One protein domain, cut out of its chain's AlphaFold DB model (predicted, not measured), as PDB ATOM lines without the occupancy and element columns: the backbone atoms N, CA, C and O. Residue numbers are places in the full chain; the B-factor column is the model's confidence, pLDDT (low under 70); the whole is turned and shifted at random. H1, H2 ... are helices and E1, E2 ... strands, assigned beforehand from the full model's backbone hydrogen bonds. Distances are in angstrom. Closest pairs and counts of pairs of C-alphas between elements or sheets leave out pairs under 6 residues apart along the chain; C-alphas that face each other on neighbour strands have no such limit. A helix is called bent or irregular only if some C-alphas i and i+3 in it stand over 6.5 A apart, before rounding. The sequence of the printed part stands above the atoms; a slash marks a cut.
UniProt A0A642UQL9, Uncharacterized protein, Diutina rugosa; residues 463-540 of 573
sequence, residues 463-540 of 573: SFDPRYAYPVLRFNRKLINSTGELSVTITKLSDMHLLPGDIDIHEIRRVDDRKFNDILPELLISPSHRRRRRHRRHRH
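What this domain is: This is residues 463 to 540 of the 573 residues of an uncharacterized protein of Diutina rugosa (UniProt A0A642UQL9). A small wall of three short strands has helix H2 over one face, while H1 lies off the sheet toward one end of the model and H3 makes an arm at the other, its residues 531 to 540 sticking out. The printed part has 78 residues, with named elements in the order E1, E2, H1, E3, H2, H3; the sheet, E1 E2 E3, is mixed, and the class is mixed, helices and strands. The whole is loose and elongated, with a radius of gyration of the C-alphas of 15.3 A and spans of 50 by 28 by 18 A.

How they stand to each other: E1, residues 463 to 465, and E2, residues 472 to 475, form an antiparallel hairpin, with N 463 and O 474 2.8 A apart. E2, H1, residues 483 to 495, and E3, residues 509 to 512, make a strand-helix-strand unit, two parallel neighbour strands with a helix between them in the chain, and its crossover is right-handed. N 511 and O 473 of E3 and E2 are 2.8 A apart. H1 is not on the sheet; its closest C-alpha pair with E2, Leu 486 and Phe 475, is 7.9 A apart. H2, residues 513 to 523, is on the sheet at a height of 9.0 A, over E3 and along the strands, at 10 degrees to E3 on the local plane: two layers, a helix on one face of a sheet. The closest C-alphas of E2 and H2, Arg 474 and Asp 513, are 5.3 A apart. H3, residues 527 to 540, is apart from H2. Every O i to N i+4 pair is within hydrogen-bond range in H1 and H3; H2 has 3 of 7, and 5 of 8 from O i to N i+3.

Where its parts are: E1 begins at C-alpha 463 (41.271, -8.428, -52.828). H1 is 18.4 A long, H2 13.5 A and H3 20.1 A, ending at C-alpha 540 (70.963, -10.352, -27.025). H2 is irregular: C-alphas 518 and 521 are 7.2 A apart.

The domain as a whole: The two farthest C-alphas, Met 496 and His 540, are 51.9 A apart. The printed part has no cut, and H1 to E3 is a long link of 13 residues. Residues 526 to 531 and 533 are under 70 in pLDDT.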
ATOM      1  N   SER A 463      41.513  -7.186 -53.556       88.44
ATOM      2  CA  SER A 463      41.271  -8.428 -52.828       88.44
ATOM      3  C   SER A 463      41.381  -8.136 -51.343       88.44
ATOM      4  O   SER A 463      42.353  -7.535 -50.887       88.44
ATOM      5  N   PHE A 464      40.384  -8.577 -50.588       86.69
ATOM      6  CA  PHE A 464      40.430  -8.566 -49.137       86.69
ATOM      7  C   PHE A 464      40.785  -9.966 -48.630       86.69
ATOM      8  O   PHE A 464      40.183 -10.951 -49.055       86.69
ATOM      9  N   ASP A 465      41.775 -10.057 -47.743       82.75
ATOM     10  CA  ASP A 465      42.173 -11.311 -47.108       82.75
ATOM     11  C   ASP A 465      42.218 -11.135 -45.575       82.75
ATOM     12  O   ASP A 465      43.168 -10.541 -45.045       82.75
ATOM     13  N   PRO A 466      41.199 -11.633 -44.846       80.75
ATOM     14  CA  PRO A 466      41.105 -11.498 -43.393       80.75
ATOM     15  C   PRO A 466      42.001 -12.484 -42.629       80.75
ATOM     16  O   PRO A 466      42.068 -12.426 -41.407       80.75
ATOM     17  N   ARG A 467      42.678 -13.412 -43.319       77.25
ATOM     18  CA  ARG A 467      43.413 -14.528 -42.697       77.25
ATOM     19  C   ARG A 467      44.731 -14.107 -42.038       77.25
ATOM     20  O   ARG A 467      45.313 -14.836 -41.243       77.25
ATOM     21  N   TYR A 468      45.270 -12.951 -42.387       81.56
ATOM     22  CA  TYR A 468      46.533 -12.514 -41.800       81.56
ATOM     23  C   TYR A 468      46.338 -12.012 -40.375       81.56
ATOM     24  O   TYR A 468      45.255 -11.588 -39.984       81.56
ATOM     25  N   ALA A 469      47.427 -11.982 -39.606       79.44
ATOM     26  CA  ALA A 469      47.400 -11.431 -38.251       79.44
ATOM     27  C   ALA A 469      46.949  -9.955 -38.212       79.44
ATOM     28  O   ALA A 469      46.537  -9.457 -37.168       79.44
ATOM     29  N   TYR A 470      47.050  -9.275 -39.354       80.44
ATOM     30  CA  TYR A 470      46.398  -8.010 -39.652       80.44
ATOM     31  C   TYR A 470      45.679  -8.190 -40.984       80.44
ATOM     32  O   TYR A 470      46.386  -8.510 -41.943       80.44
ATOM     33  N   PRO A 471      44.352  -7.993 -41.078       83.06
ATOM     34  CA  PRO A 471      43.639  -8.076 -42.345       83.06
ATOM     35  C   PRO A 471      44.337  -7.233 -43.413       83.06
ATOM     36  O   PRO A 471      44.909  -6.178 -43.114       83.06
ATOM     37  N   VAL A 472      44.335  -7.723 -44.651       88.25
ATOM     38  CA  VAL A 472      45.040  -7.063 -45.751       88.25
ATOM     39  C   VAL A 472      44.087  -6.770 -46.885       88.25
ATOM     40  O   VAL A 472      43.393  -7.657 -47.376       88.25
ATOM     41  N   LEU A 473      44.135  -5.524 -47.345       91.19
ATOM     42  CA  LEU A 473      43.527  -5.105 -48.592       91.19
ATOM     43  C   LEU A 473      44.619  -5.030 -49.659       91.19
ATOM     44  O   LEU A 473      45.434  -4.101 -49.679       91.19
ATOM     45  N   ARG A 474      44.649  -6.026 -50.540       92.31
ATOM     46  CA  ARG A 474      45.483  -6.032 -51.741       92.31
ATOM     47  C   ARG A 474      44.801  -5.186 -52.802       92.31
ATOM     48  O   ARG A 474      43.609  -5.353 -53.040       92.31
ATOM     49  N   PHE A 475      45.548  -4.321 -53.472       93.00
ATOM     50  CA  PHE A 475      45.032  -3.572 -54.613       93.00
ATOM     51  C   PHE A 475      45.967  -3.680 -55.809       93.00
ATOM     52  O   PHE A 475      47.197  -3.701 -55.684       93.00
ATOM     53  N   ASN A 476      45.371  -3.745 -56.993       93.06
ATOM     54  CA  ASN A 476      46.098  -3.867 -58.238       93.06
ATOM     55  C   ASN A 476      46.524  -2.483 -58.740       93.06
ATOM     56  O   ASN A 476      45.743  -1.740 -59.335       93.06
ATOM     57  N   ARG A 477      47.815  -2.173 -58.573       92.19
ATOM     58  CA  ARG A 477      48.435  -0.909 -59.008       92.19
ATOM     59  C   ARG A 477      48.332  -0.635 -60.517       92.19
ATOM     60  O   ARG A 477      48.701   0.441 -60.959       92.19
ATOM     61  N   LYS A 478      47.934  -1.621 -61.334       91.12
ATOM     62  CA  LYS A 478      47.703  -1.424 -62.776       91.12
ATOM     63  C   LYS A 478      46.340  -0.819 -63.089       91.12
ATOM     64  O   LYS A 478      46.197  -0.222 -64.148       91.12
ATOM     65  N   LEU A 479      45.360  -1.057 -62.221       91.75
ATOM     66  CA  LEU A 479      43.993  -0.559 -62.368       91.75
ATOM     67  C   LEU A 479      43.758   0.662 -61.473       91.75
ATOM     68  O   LEU A 479      42.966   1.525 -61.822       91.75
ATOM     69  N   ILE A 480      44.476   0.737 -60.349       92.06
ATOM     70  CA  ILE A 480      44.428   1.838 -59.387       92.06
ATOM     71  C   ILE A 480      45.825   2.448 -59.290       92.06
ATOM     72  O   ILE A 480      46.719   1.913 -58.624       92.06
ATOM     73  N   ASN A 481      46.033   3.560 -59.980       90.81
ATOM     74  CA  ASN A 481      47.350   4.165 -60.149       90.81
ATOM     75  C   ASN A 481      47.726   5.053 -58.957       90.81
ATOM     76  O   ASN A 481      48.910   5.154 -58.606       90.81
ATOM     77  N   SER A 482      46.731   5.666 -58.310       91.50
ATOM     78  CA  SER A 482      46.927   6.613 -57.209       91.50
ATOM     79  C   SER A 482      46.240   6.190 -55.907       91.50
ATOM     80  O   SER A 482      45.315   5.381 -55.875       91.50
ATOM     81  N   THR A 483      46.706   6.749 -54.790       88.94
ATOM     82  CA  THR A 483      46.067   6.568 -53.476       88.94
ATOM     83  C   THR A 483      44.698   7.245 -53.402       88.94
ATOM     84  O   THR A 483      43.825   6.748 -52.696       88.94
ATOM     85  N   GLY A 484      44.502   8.341 -54.145       92.56
ATOM     86  CA  GLY A 484      43.207   9.007 -54.283       92.56
ATOM     87  C   GLY A 484      42.198   8.126 -55.016       92.56
ATOM     88  O   GLY A 484      41.108   7.898 -54.501       92.56
ATOM     89  N   GLU A 485      42.595   7.541 -56.152       92.56
ATOM     90  CA  GLU A 485      41.774   6.558 -56.873       92.56
ATOM     91  C   GLU A 485      41.416   5.372 -55.979       92.56
ATOM     92  O   GLU A 485      40.258   4.975 -55.948       92.56
ATOM     93  N   LEU A 486      42.370   4.861 -55.190       92.00
ATOM     94  CA  LEU A 486      42.100   3.778 -54.243       92.00
ATOM     95  C   LEU A 486      41.017   4.163 -53.231       92.00
ATOM     96  O   LEU A 486      40.124   3.363 -52.969       92.00
ATOM     97  N   SER A 487      41.091   5.374 -52.673       91.38
ATOM     98  CA  SER A 487      40.085   5.868 -51.730       91.38
ATOM     99  C   SER A 487      38.708   5.945 -52.384       91.38
ATOM    100  O   SER A 487      37.748   5.426 -51.831       91.38
ATOM    101  N   VAL A 488      38.626   6.521 -53.588       93.12
ATOM    102  CA  VAL A 488      37.373   6.629 -54.349       93.12
ATOM    103  C   VAL A 488      36.813   5.248 -54.687       93.12
ATOM    104  O   VAL A 488      35.608   5.036 -54.600       93.12
ATOM    105  N   THR A 489      37.665   4.291 -55.061       92.19
ATOM    106  CA  THR A 489      37.246   2.911 -55.320       92.19
ATOM    107  C   THR A 489      36.690   2.251 -54.063       92.19
ATOM    108  O   THR A 489      35.644   1.618 -54.148       92.19
ATOM    109  N   ILE A 490      37.344   2.407 -52.908       90.50
ATOM    110  CA  ILE A 490      36.853   1.857 -51.633       90.50
ATOM    111  C   ILE A 490      35.485   2.455 -51.292       90.50
ATOM    112  O   ILE A 490      34.560   1.695 -51.023       90.50
ATOM    113  N   THR A 491      35.329   3.780 -51.391       91.12
ATOM    114  CA  THR A 491      34.044   4.454 -51.156       91.12
ATOM    115  C   THR A 491      32.959   3.909 -52.083       91.12
ATOM    116  O   THR A 491      31.946   3.426 -51.602       91.12
ATOM    117  N   LYS A 492      33.215   3.827 -53.396       92.56
ATOM    118  CA  LYS A 492      32.250   3.266 -54.360       92.56
ATOM    119  C   LYS A 492      31.851   1.826 -54.045       92.56
ATOM    120  O   LYS A 492      30.699   1.451 -54.215       92.56
ATOM    121  N   LEU A 493      32.804   0.992 -53.637       89.25
ATOM    122  CA  LEU A 493      32.524  -0.398 -53.278       89.25
ATOM    123  C   LEU A 493      31.711  -0.504 -51.978       89.25
ATOM    124  O   LEU A 493      30.901  -1.422 -51.851       89.25
ATOM    125  N   SER A 494      31.910   0.437 -51.053       88.12
ATOM    126  CA  SER A 494      31.120   0.569 -49.828       88.12
ATOM    127  C   SER A 494      29.694   1.017 -50.145       88.12
ATOM    128  O   SER A 494      28.747   0.387 -49.682       88.12
ATOM    129  N   ASP A 495      29.540   2.029 -51.003       90.62
ATOM    130  CA  ASP A 495      28.240   2.552 -51.447       90.62
ATOM    131  C   ASP A 495      27.417   1.485 -52.186       90.62
ATOM    132  O   ASP A 495      26.196   1.444 -52.091       90.62
ATOM    133  N   MET A 496      28.087   0.583 -52.911       91.12
ATOM    134  CA  MET A 496      27.449  -0.554 -53.582       91.12
ATOM    135  C   MET A 496      27.190  -1.754 -52.655       91.12
ATOM    136  O   MET A 496      26.738  -2.793 -53.136       91.12
ATOM    137  N   HIS A 497      27.512  -1.659 -51.360       85.88
ATOM    138  CA  HIS A 497      27.419  -2.757 -50.388       85.88
ATOM    139  C   HIS A 497      28.141  -4.046 -50.828       85.88
ATOM    140  O   HIS A 497      27.767  -5.152 -50.441       85.88
ATOM    141  N   LEU A 498      29.197  -3.920 -51.641       84.62
ATOM    142  CA  LEU A 498      30.046  -5.051 -52.048       84.62
ATOM    143  C   LEU A 498      31.080  -5.409 -50.977       84.62
ATOM    144  O   LEU A 498      31.739  -6.446 -51.056       84.62
ATOM    145  N   LEU A 499      31.241  -4.528 -49.995       81.06
ATOM    146  CA  LEU A 499      32.127  -4.687 -48.861       81.06
ATOM    147  C   LEU A 499      31.290  -4.963 -47.604       81.06
ATOM    148  O   LEU A 499      30.226  -4.360 -47.448       81.06
ATOM    149  N   PRO A 500      31.737  -5.855 -46.703       79.38
ATOM    150  CA  PRO A 500      31.052  -6.070 -45.434       79.38
ATOM    151  C   PRO A 500      31.034  -4.766 -44.630       79.38
ATOM    152  O   PRO A 500      32.097  -4.212 -44.359       79.38
ATOM    153  N   GLY A 501      29.847  -4.292 -44.240       79.12
ATOM    154  CA  GLY A 501      29.696  -3.038 -43.485       79.12
ATOM    155  C   GLY A 501      30.372  -3.062 -42.110       79.12
ATOM    156  O   GLY A 501      30.763  -2.021 -41.598       79.12
ATOM    157  N   ASP A 502      30.578  -4.255 -41.552       82.25
ATOM    158  CA  ASP A 502      31.215  -4.459 -40.245       82.25
ATOM    159  C   ASP A 502      32.734  -4.231 -40.271       82.25
ATOM    160  O   ASP A 502      33.393  -4.251 -39.230       82.25
ATOM    161  N   ILE A 503      33.319  -4.087 -41.463       79.00
ATOM    162  CA  ILE A 503      34.760  -4.014 -41.651       79.00
ATOM    163  C   ILE A 503      35.128  -2.616 -42.137       79.00
ATOM    164  O   ILE A 503      34.868  -2.259 -43.287       79.00
ATOM    165  N   ASP A 504      35.837  -1.859 -41.297       81.69
ATOM    166  CA  ASP A 504      36.416  -0.591 -41.729       81.69
ATOM    167  C   ASP A 504      37.654  -0.824 -42.610       81.69
ATOM    168  O   ASP A 504      38.773  -1.103 -42.167       81.69
ATOM    169  N   ILE A 505      37.447  -0.699 -43.915       81.31
ATOM    170  CA  ILE A 505      38.476  -0.898 -44.939       81.31
ATOM    171  C   ILE A 505      39.453   0.272 -45.010       81.31
ATOM    172  O   ILE A 505      40.564   0.122 -45.535       81.31
ATOM    173  N   HIS A 506      39.104   1.419 -44.429       79.12
ATOM    174  CA  HIS A 506      40.031   2.531 -44.318       79.12
ATOM    175  C   HIS A 506      41.142   2.238 -43.308       79.12
ATOM    176  O   HIS A 506      42.282   2.643 -43.574       79.12
ATOM    177  N   GLU A 507      40.841   1.488 -42.244       82.19
ATOM    178  CA  GLU A 507      41.784   1.066 -41.197       82.19
ATOM    179  C   GLU A 507      42.630  -0.156 -41.585       82.19
ATOM    180  O   GLU A 507      43.710  -0.397 -41.034       82.19
ATOM    181  N   ILE A 508      42.174  -0.927 -42.573       84.81
ATOM    182  CA  ILE A 508      42.879  -2.116 -43.042       84.81
ATOM    183  C   ILE A 508      44.200  -1.750 -43.723       84.81
ATOM    184  O   ILE A 508      44.320  -0.797 -44.501       84.81
ATOM    185  N   ARG A 509      45.225  -2.579 -43.487       83.88
ATOM    186  CA  ARG A 509      46.535  -2.417 -44.117       83.88
ATOM    187  C   ARG A 509      46.414  -2.570 -45.635       83.88
ATOM    188  O   ARG A 509      46.168  -3.661 -46.149       83.88
ATOM    189  N   ARG A 510      46.669  -1.475 -46.352       90.31
ATOM    190  CA  ARG A 510      46.641  -1.413 -47.819       90.31
ATOM    191  C   ARG A 510      47.978  -1.858 -48.392       90.31
ATOM    192  O   ARG A 510      49.033  -1.354 -48.000       90.31
ATOM    193  N   VAL A 511      47.943  -2.803 -49.320       89.94
ATOM    194  CA  VAL A 511      49.136  -3.432 -49.886       89.94
ATOM    195  C   VAL A 511      49.023  -3.466 -51.402       89.94
ATOM    196  O   VAL A 511      48.044  -3.958 -51.952       89.94
ATOM    197  N   ASP A 512      50.053  -2.965 -52.082       91.75
ATOM    198  CA  ASP A 512      50.195  -3.167 -53.524       91.75
ATOM    199  C   ASP A 512      50.403  -4.657 -53.792       91.75
ATOM    200  O   ASP A 512      51.327  -5.264 -53.241       91.75
ATOM    201  N   ASP A 513      49.572  -5.226 -54.660       90.44
ATOM    202  CA  ASP A 513      49.632  -6.629 -55.050       90.44
ATOM    203  C   ASP A 513      51.042  -7.077 -55.466       90.44
ATOM    204  O   ASP A 513      51.500  -8.150 -55.082       90.44
ATOM    205  N   ARG A 514      51.804  -6.211 -56.148       90.06
ATOM    206  CA  ARG A 514      53.177  -6.528 -56.578       90.06
ATOM    207  C   ARG A 514      54.149  -6.721 -55.419       90.06
ATOM    208  O   ARG A 514      55.148  -7.411 -55.579       90.06
ATOM    209  N   LYS A 515      53.885  -6.070 -54.285       90.12
ATOM    210  CA  LYS A 515      54.713  -6.118 -53.070       90.12
ATOM    211  C   LYS A 515      54.183  -7.124 -52.057       90.12
ATOM    212  O   LYS A 515      54.783  -7.302 -51.000       90.12
ATOM    213  N   PHE A 516      53.050  -7.754 -52.347       89.62
ATOM    214  CA  PHE A 516      52.365  -8.629 -51.413       89.62
ATOM    215  C   PHE A 516      53.238  -9.816 -50.995       89.62
ATOM    216  O   PHE A 516      53.414 -10.056 -49.803       89.62
ATOM    217  N   ASN A 517      53.865 -10.488 -51.962       86.44
ATOM    218  CA  ASN A 517      54.735 -11.638 -51.699       86.44
ATOM    219  C   ASN A 517      55.983 -11.263 -50.882       86.44
ATOM    220  O   ASN A 517      56.431 -12.057 -50.055       86.44
ATOM    221  N   ASP A 518      56.493 -10.036 -51.035       87.62
ATOM    222  CA  ASP A 518      57.642  -9.545 -50.264       87.62
ATOM    223  C   ASP A 518      57.289  -9.325 -48.787       87.62
ATOM    224  O   ASP A 518      58.112  -9.560 -47.898       87.62
ATOM    225  N   ILE A 519      56.059  -8.884 -48.507       86.56
ATOM    226  CA  ILE A 519      55.599  -8.614 -47.138       86.56
ATOM    227  C   ILE A 519      54.877  -9.799 -46.493       86.56
ATOM    228  O   ILE A 519      54.644  -9.770 -45.283       86.56
ATOM    229  N   LEU A 520      54.542 -10.841 -47.257       83.50
ATOM    230  CA  LEU A 520      53.837 -12.034 -46.786       83.50
ATOM    231  C   LEU A 520      54.469 -12.642 -45.518       83.50
ATOM    232  O   LEU A 520      53.732 -12.906 -44.563       83.50
ATOM    233  N   PRO A 521      55.809 -12.777 -45.402       82.00
ATOM    234  CA  PRO A 521      56.424 -13.277 -44.174       82.00
ATOM    235  C   PRO A 521      56.153 -12.391 -42.954       82.00
ATOM    236  O   PRO A 521      56.152 -12.885 -41.832       82.00
ATOM    237  N   GLU A 522      55.941 -11.086 -43.135       82.56
ATOM    238  CA  GLU A 522      55.591 -10.184 -42.037       82.56
ATOM    239  C   GLU A 522      54.122 -10.280 -41.636       82.56
ATOM    240  O   GLU A 522      53.810 -10.076 -40.464       82.56
ATOM    241  N   LEU A 523      53.244 -10.570 -42.598       79.56
ATOM    242  CA  LEU A 523      51.797 -10.686 -42.406       79.56
ATOM    243  C   LEU A 523      51.401 -11.974 -41.674       79.56
ATOM    244  O   LEU A 523      50.433 -11.985 -40.916       79.56
ATOM    245  N   LEU A 524      52.177 -13.045 -41.867       78.88
ATOM    246  CA  LEU A 524      51.968 -14.340 -41.212       78.88
ATOM    247  C   LEU A 524      52.455 -14.368 -39.753       78.88
ATOM    248  O   LEU A 524      52.059 -15.231 -38.971       78.88
ATOM    249  N   ILE A 525      53.330 -13.440 -39.348       75.25
ATOM    250  CA  ILE A 525      53.867 -13.419 -37.984       75.25
ATOM    251  C   ILE A 525      52.887 -12.677 -37.074       75.25
ATOM    252  O   ILE A 525      52.799 -11.450 -37.118       75.25
ATOM    253  N   SER A 526      52.231 -13.421 -36.177       67.94
ATOM    254  CA  SER A 526      51.375 -12.847 -35.130       67.94
ATOM    255  C   SER A 526      52.079 -11.691 -34.389       67.94
ATOM    256  O   SER A 526      53.279 -11.802 -34.084       67.94
ATOM    257  N   PRO A 527      51.369 -10.598 -34.033       66.56
ATOM    258  CA  PRO A 527      51.904  -9.495 -33.232       66.56
ATOM    259  C   PRO A 527      52.660  -9.971 -31.991       66.56
ATOM    260  O   PRO A 527      53.734  -9.456 -31.668       66.56
ATOM    261  N   SER A 528      52.141 -11.010 -31.333       66.75
ATOM    262  CA  SER A 528      52.752 -11.648 -30.163       66.75
ATOM    263  C   SER A 528      54.146 -12.215 -30.475       66.75
ATOM    264  O   SER A 528      55.103 -12.060 -29.706       66.75
ATOM    265  N   HIS A 529      54.304 -12.806 -31.657       67.00
ATOM    266  CA  HIS A 529      55.542 -13.403 -32.123       67.00
ATOM    267  C   HIS A 529      56.542 -12.336 -32.605       67.00
ATOM    268  O   HIS A 529      57.747 -12.439 -32.340       67.00
ATOM    269  N   ARG A 530      56.046 -11.234 -33.189       65.38
ATOM    270  CA  ARG A 530      56.834 -10.024 -33.481       65.38
ATOM    271  C   ARG A 530      57.376  -9.374 -32.203       65.38
ATOM    272  O   ARG A 530      58.578  -9.099 -32.133       65.38
ATOM    273  N   ARG A 531      56.538  -9.196 -31.173       69.00
ATOM    274  CA  ARG A 531      56.952  -8.681 -29.852       69.00
ATOM    275  C   ARG A 531      58.020  -9.578 -29.226       69.00
ATOM    276  O   ARG A 531      59.088  -9.090 -28.858       69.00
ATOM    277  N   ARG A 532      57.825 -10.903 -29.220       71.94
ATOM    278  CA  ARG A 532      58.833 -11.868 -28.728       71.94
ATOM    279  C   ARG A 532      60.170 -11.779 -29.468       71.94
ATOM    280  O   ARG A 532      61.220 -11.832 -28.826       71.94
ATOM    281  N   ARG A 533      60.168 -11.611 -30.795       69.19
ATOM    282  CA  ARG A 533      61.403 -11.415 -31.577       69.19
ATOM    283  C   ARG A 533      62.117 -10.112 -31.219       69.19
ATOM    284  O   ARG A 533      63.341 -10.128 -31.080       69.19
ATOM    285  N   ARG A 534      61.382  -9.012 -31.018       71.38
ATOM    286  CA  ARG A 534      61.958  -7.737 -30.551       71.38
ATOM    287  C   ARG A 534      62.572  -7.883 -29.157       71.38
ATOM    288  O   ARG A 534      63.736  -7.535 -28.980       71.38
ATOM    289  N   HIS A 535      61.868  -8.507 -28.213       73.62
ATOM    290  CA  HIS A 535      62.405  -8.764 -26.873       73.62
ATOM    291  C   HIS A 535      63.644  -9.670 -26.888       73.62
ATOM    292  O   HIS A 535      64.610  -9.397 -26.178       73.62
ATOM    293  N   ARG A 536      63.676 -10.713 -27.731       72.38
ATOM    294  CA  ARG A 536      64.879 -11.549 -27.899       72.38
ATOM    295  C   ARG A 536      66.065 -10.754 -28.446       72.38
ATOM    296  O   ARG A 536      67.176 -10.934 -27.957       72.38
ATOM    297  N   ARG A 537      65.844  -9.854 -29.409       71.69
ATOM    298  CA  ARG A 537      66.905  -8.980 -29.940       71.69
ATOM    299  C   ARG A 537      67.433  -8.006 -28.884       71.69
ATOM    300  O   ARG A 537      68.646  -7.864 -28.779       71.69
ATOM    301  N   HIS A 538      66.563  -7.409 -28.068       72.56
ATOM    302  CA  HIS A 538      67.000  -6.564 -26.949       72.56
ATOM    303  C   HIS A 538      67.808  -7.352 -25.909       72.56
ATOM    304  O   HIS A 538      68.884  -6.911 -25.517       72.56
ATOM    305  N   ARG A 539      67.376  -8.566 -25.536       70.56
ATOM    306  CA  ARG A 539      68.137  -9.420 -24.604       70.56
ATOM    307  C   ARG A 539      69.518  -9.816 -25.132       70.56
ATOM    308  O   ARG A 539      70.463  -9.880 -24.354       70.56
ATOM    309  N   HIS A 540      69.654 -10.062 -26.435       70.62
ATOM    310  CA  HIS A 540      70.963 -10.352 -27.025       70.62
ATOM    311  C   HIS A 540      71.886  -9.131 -27.066       70.62
ATOM    312  O   HIS A 540      73.089  -9.303 -26.909       70.62
TER     313      HIS A 540